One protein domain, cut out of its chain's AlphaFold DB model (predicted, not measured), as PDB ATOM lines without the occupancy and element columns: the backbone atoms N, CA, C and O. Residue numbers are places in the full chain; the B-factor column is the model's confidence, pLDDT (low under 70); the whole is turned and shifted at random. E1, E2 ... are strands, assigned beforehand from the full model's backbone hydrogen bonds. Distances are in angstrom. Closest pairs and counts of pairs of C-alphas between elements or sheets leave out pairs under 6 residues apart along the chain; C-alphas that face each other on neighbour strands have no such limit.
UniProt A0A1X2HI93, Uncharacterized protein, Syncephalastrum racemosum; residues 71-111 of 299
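Overview. This is residues 71 to 111 of the 299 residues of an uncharacterized protein of Syncephalastrum racemosum (UniProt A0A1X2HI93). Two small strand hairpins, E1 with E2 and E3 with E4, lie one over the other as two thin layers, loosely face to face. A tight turn at residues 90 to 92 joins them at one end, where E2 slopes toward the other hairpin; near the opposite end the loop after E3 folds in toward the first hairpin. The printed part has 41 residues, with no named helix and four named strands in the order E1, E2, E3, E4, forming two antiparallel two-stranded sheets, E1 - E2 and E3 - E4. The class is all strand, though under half of the residues, 18 of 41, are in named elements. The whole is only just compact, close to loose, with a radius of gyration of the C-alphas of 10.4 A, and only just elongated, spanning 33 by 17 by 10 A.

Along the chain. Find C-alpha 75 at (201.514, 131.567, 133.607); from there E1 runs to residue 79, 12.5 A. E2, residues 85 to 89, covers 12.4 A. E3, residues 93 to 96, covers 10.5 A. E4, residues 107 to 110, covers 9.8 A and ends with C-alpha 110 at (199.141, 124.453, 134.926).

Arrangement. Look first at the hairpin E1 and E2, antiparallel at 149 degrees, where N 77 and O 87 are within hydrogen-bond range at 2.9 A. In the hairpin E3 and E4, antiparallel at 158 degrees, N 95 and O 108 are within range at 2.9 A. Between the sheets, the closest C-alphas of E2 and E4, Leu 89 and Asn 110, are 6.3 A apart. E1 and E3 are apart.

Size, cuts and confidence. The C-alphas farthest apart, those of Asp 71 and Lys 103, are 33.5 A apart. The printed part has no cut and no long link. Its mean pLDDT is 89.7, and no printed residue is under 70.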
ATOM      1  N   ASP A  71     206.736 124.018 126.329       84.62
ATOM      2  CA  ASP A  71     207.572 125.052 125.719       84.62
ATOM      3  C   ASP A  71     207.108 126.486 126.044       84.62
ATOM      4  O   ASP A  71     207.821 127.457 125.788       84.62
ATOM      5  N   LYS A  72     205.925 126.633 126.647       83.25
ATOM      6  CA  LYS A  72     205.329 127.926 126.991       83.25
ATOM      7  C   LYS A  72     205.928 128.565 128.247       83.25
ATOM      8  O   LYS A  72     206.301 127.861 129.189       83.25
ATOM      9  N   PRO A  73     205.931 129.910 128.329       88.31
ATOM     10  CA  PRO A  73     206.349 130.609 129.535       88.31
ATOM     11  C   PRO A  73     205.432 130.292 130.724       88.31
ATOM     12  O   PRO A  73     204.282 129.867 130.580       88.31
ATOM     13  N   ALA A  74     205.941 130.552 131.930       91.44
ATOM     14  CA  ALA A  74     205.149 130.427 133.142       91.44
ATOM     15  C   ALA A  74     203.913 131.340 133.099       91.44
ATOM     16  O   ALA A  74     204.008 132.531 132.790       91.44
ATOM     17  N   ARG A  75     202.751 130.796 133.473       90.25
ATOM     18  CA  ARG A  75     201.514 131.567 133.607       90.25
ATOM     19  C   ARG A  75     201.536 132.338 134.920       90.25
ATOM     20  O   ARG A  75     201.677 131.745 135.990       90.25
ATOM     21  N   GLN A  76     201.354 133.652 134.829       92.69
ATOM     22  CA  GLN A  76     201.126 134.500 135.994       92.69
ATOM     23  C   GLN A  76     199.658 134.407 136.407       92.69
ATOM     24  O   GLN A  76     198.757 134.609 135.595       92.69
ATOM     25  N   THR A  77     199.419 134.118 137.677       90.38
ATOM     26  CA  THR A  77     198.083 134.066 138.268       90.38
ATOM     27  C   THR A  77     198.078 134.765 139.620       90.38
ATOM     28  O   THR A  77     199.123 134.970 140.240       90.38
ATOM     29  N   VAL A  78     196.891 135.134 140.086       91.31
ATOM     30  CA  VAL A  78     196.692 135.743 141.398       91.31
ATOM     31  C   VAL A  78     195.795 134.832 142.217       91.31
ATOM     32  O   VAL A  78     194.663 134.551 141.825       91.31
ATOM     33  N   LEU A  79     196.296 134.383 143.366       89.62
ATOM     34  CA  LEU A  79     195.526 133.620 144.343       89.62
ATOM     35  C   LEU A  79     195.237 134.469 145.576       89.62
ATOM     36  O   LEU A  79     196.070 135.266 145.992       89.62
ATOM     37  N   GLY A  80     194.073 134.258 146.184       83.94
ATOM     38  CA  GLY A  80     193.658 134.943 147.406       83.94
ATOM     39  C   GLY A  80     192.454 135.860 147.204       83.94
ATOM     40  O   GLY A  80     192.110 136.241 146.085       83.94
ATOM     41  N   ILE A  81     191.781 136.169 148.311       80.12
ATOM     42  CA  ILE A  81     190.599 137.044 148.335       80.12
ATOM     43  C   ILE A  81     191.002 138.423 148.863       80.12
ATOM     44  O   ILE A  81     190.886 139.413 148.144       80.12
ATOM     45  N   GLN A  82     191.499 138.467 150.104       81.50
ATOM     46  CA  GLN A  82     191.994 139.681 150.763       81.50
ATOM     47  C   GLN A  82     193.496 139.844 150.509       81.50
ATOM     48  O   GLN A  82     193.905 140.792 149.842       81.50
ATOM     49  N   ASP A  83     194.291 138.858 150.928       83.56
ATOM     50  CA  ASP A  83     195.731 138.816 150.669       83.56
ATOM     51  C   ASP A  83     195.999 138.144 149.323       83.56
ATOM     52  O   ASP A  83     196.012 136.918 149.194       83.56
ATOM     53  N   LYS A  84     196.155 138.968 148.286       88.56
ATOM     54  CA  LYS A  84     196.449 138.504 146.929       88.56
ATOM     55  C   LYS A  84     197.936 138.195 146.789       88.56
ATOM     56  O   LYS A  84     198.775 139.080 146.934       88.56
ATOM     57  N   LYS A  85     198.257 136.953 146.441       89.88
ATOM     58  CA  LYS A  85     199.610 136.503 146.116       89.88
ATOM     59  C   LYS A  85     199.718 136.250 144.620       89.88
ATOM     60  O   LYS A  85     198.931 135.493 144.050       89.88
ATOM     61  N   HIS A  86     200.714 136.869 144.001       92.25
ATOM     62  CA  HIS A  86     201.097 136.555 142.633       92.25
ATOM     63  C   HIS A  86     201.875 135.242 142.619       92.25
ATOM     64  O   HIS A  86     202.802 135.055 143.410       92.25
ATOM     65  N   ILE A  87     201.481 134.334 141.736       93.00
ATOM     66  CA  ILE A  87     202.146 133.050 141.542       93.00
ATOM     67  C   ILE A  87     202.480 132.907 140.068       93.00
ATOM     68  O   ILE A  87     201.658 133.185 139.198       93.00
ATOM     69  N   SER A  88     203.692 132.434 139.817       94.31
ATOM     70  CA  SER A  88     204.184 132.068 138.501       94.31
ATOM     71  C   SER A  88     204.232 130.546 138.415       94.31
ATOM     72  O   SER A  88     204.990 129.922 139.156       94.31
ATOM     73  N   LEU A  89     203.426 129.944 137.538       93.81
ATOM     74  CA  LEU A  89     203.355 128.490 137.368       93.81
ATOM     75  C   LEU A  89     203.861 128.077 135.991       93.81
ATOM     76  O   LEU A  89     203.277 128.454 134.975       93.81
ATOM     77  N   LEU A  90     204.918 127.269 135.957       94.50
ATOM     78  CA  LEU A  90     205.380 126.622 134.730       94.50
ATOM     79  C   LEU A  90     204.362 125.566 134.259       94.50
ATOM     80  O   LEU A  90     203.654 124.986 135.084       94.50
ATOM     81  N   PRO A  91     204.250 125.312 132.949       93.31
ATOM     82  CA  PRO A  91     203.524 124.146 132.462       93.31
ATOM     83  C   PRO A  91     204.041 122.844 133.091       93.31
ATOM     84  O   PRO A  91     205.238 122.692 133.326       93.31
ATOM     85  N   GLY A  92     203.137 121.911 133.372       92.25
ATOM     86  CA  GLY A  92     203.449 120.651 134.045       92.25
ATOM     87  C   GLY A  92     203.630 120.768 135.563       92.25
ATOM     88  O   GLY A  92     203.926 119.760 136.200       92.25
ATOM     89  N   THR A  93     203.428 121.945 136.168       93.38
ATOM     90  CA  THR A  93     203.558 122.134 137.623       93.38
ATOM     91  C   THR A  93     202.246 122.529 138.296       93.38
ATOM     92  O   THR A  93     201.239 122.840 137.648       93.38
ATOM     93  N   SER A  94     202.246 122.494 139.628       94.25
ATOM     94  CA  SER A  94     201.103 122.851 140.462       94.25
ATOM     95  C   SER A  94     201.494 123.745 141.639       94.25
ATOM     96  O   SER A  94     202.660 123.851 142.013       94.25
ATOM     97  N   ALA A  95     200.489 124.392 142.226       92.25
ATOM     98  CA  ALA A  95     200.572 125.047 143.526       92.25
ATOM     99  C   ALA A  95     199.420 124.585 144.420       92.25
ATOM    100  O   ALA A  95     198.295 124.370 143.952       92.25
ATOM    101  N   HIS A  96     199.682 124.496 145.721       91.25
ATOM    102  CA  HIS A  96     198.654 124.173 146.697       91.25
ATOM    103  C   HIS A  96     197.932 125.452 147.114       91.25
ATOM    104  O   HIS A  96     198.541 126.463 147.463       91.25
ATOM    105  N   LEU A  97     196.599 125.415 147.114       90.44
ATOM    106  CA  LEU A  97     195.800 126.569 147.532       90.44
ATOM    107  C   LEU A  97     196.024 126.922 149.007       90.44
ATOM    108  O   LEU A  97     195.876 128.087 149.373       90.44
ATOM    109  N   VAL A  98     196.414 125.942 149.830       88.19
ATOM    110  CA  VAL A  98     196.676 126.124 151.263       88.19
ATOM    111  C   VAL A  98     197.843 127.080 151.531       88.19
ATOM    112  O   VAL A  98     197.801 127.817 152.512       88.19
ATOM    113  N   ASP A  99     198.811 127.164 150.612       87.19
ATOM    114  CA  ASP A  99     199.999 128.026 150.728       87.19
ATOM    115  C   ASP A  99     199.666 129.524 150.636       87.19
ATOM    116  O   ASP A  99     200.499 130.384 150.935       87.19
ATOM    117  N   VAL A 100     198.454 129.848 150.175       86.75
ATOM    118  CA  VAL A 100     197.942 131.223 150.049       86.75
ATOM    119  C   VAL A 100     196.658 131.425 150.845       86.75
ATOM    120  O   VAL A 100     196.398 132.508 151.355       86.75
ATOM    121  N   MET A 101     195.837 130.384 150.967       88.69
ATOM    122  CA  MET A 101     194.561 130.394 151.667       88.69
ATOM    123  C   MET A 101     194.551 129.233 152.678       88.69
ATOM    124  O   MET A 101     194.063 128.156 152.337       88.69
ATOM    125  N   PRO A 102     195.010 129.432 153.933       85.44
ATOM    126  CA  PRO A 102     195.294 128.348 154.890       85.44
ATOM    127  C   PRO A 102     194.139 127.382 155.201       85.44
ATOM    128  O   PRO A 102     194.359 126.286 155.703       85.44
ATOM    129  N   LYS A 103     192.890 127.771 154.917       84.94
ATOM    130  CA  LYS A 103     191.691 126.936 155.121       84.94
ATOM    131  C   LYS A 103     191.136 126.324 153.832       84.94
ATOM    132  O   LYS A 103     190.148 125.596 153.883       84.94
ATOM    133  N   LYS A 104     191.719 126.634 152.670       86.94
ATOM    134  CA  LYS A 104     191.246 126.172 151.364       86.94
ATOM    135  C   LYS A 104     192.171 125.092 150.832       86.94
ATOM    136  O   LYS A 104     193.263 125.363 150.344       86.94
ATOM    137  N   ARG A 105     191.688 123.856 150.895       86.31
ATOM    138  CA  ARG A 105     192.338 122.715 150.254       86.31
ATOM    139  C   ARG A 105     191.992 122.723 148.770       86.31
ATOM    140  O   ARG A 105     190.845 122.945 148.391       86.31
ATOM    141  N   GLY A 106     192.999 122.514 147.942       89.12
ATOM    142  CA  GLY A 106     192.851 122.409 146.503       89.12
ATOM    143  C   GLY A 106     194.193 122.574 145.817       89.12
ATOM    144  O   GLY A 106     195.173 123.001 146.430       89.12
ATOM    145  N   LEU A 107     194.203 122.237 144.538       91.56
ATOM    146  CA  LEU A 107     195.368 122.320 143.681       91.56
ATOM    147  C   LEU A 107     195.052 123.262 142.531       91.56
ATOM    148  O   LEU A 107     193.963 123.214 141.960       91.56
ATOM    149  N   LEU A 108     196.015 124.108 142.196       93.56
ATOM    150  CA  LEU A 108     196.042 124.802 140.923       93.56
ATOM    151  C   LEU A 108     197.110 124.139 140.063       93.56
ATOM    152  O   LEU A 108     198.278 124.168 140.434       93.56
ATOM    153  N   ILE A 109     196.716 123.554 138.935       94.62
ATOM    154  CA  ILE A 109     197.620 122.836 138.031       94.62
ATOM    155  C   ILE A 109     197.704 123.604 136.714       94.62
ATOM    156  O   ILE A 109     196.676 123.894 136.100       94.62
ATOM    157  N   ASN A 110     198.917 123.926 136.266       94.81
ATOM    158  CA  ASN A 110     199.141 124.453 134.926       94.81
ATOM    159  C   ASN A 110     199.496 123.299 133.986       94.81
ATOM    160  O   ASN A 110     200.630 122.847 133.942       94.81
ATOM    161  N   VAL A 111     198.530 122.846 133.194       94.00
ATOM    162  CA  VAL A 111     198.714 121.722 132.259       94.00
ATOM    163  C   VAL A 111     199.344 122.129 130.920       94.00
ATOM    164  O   VAL A 111     199.508 121.285 130.045       94.00
TER     165      VAL A 111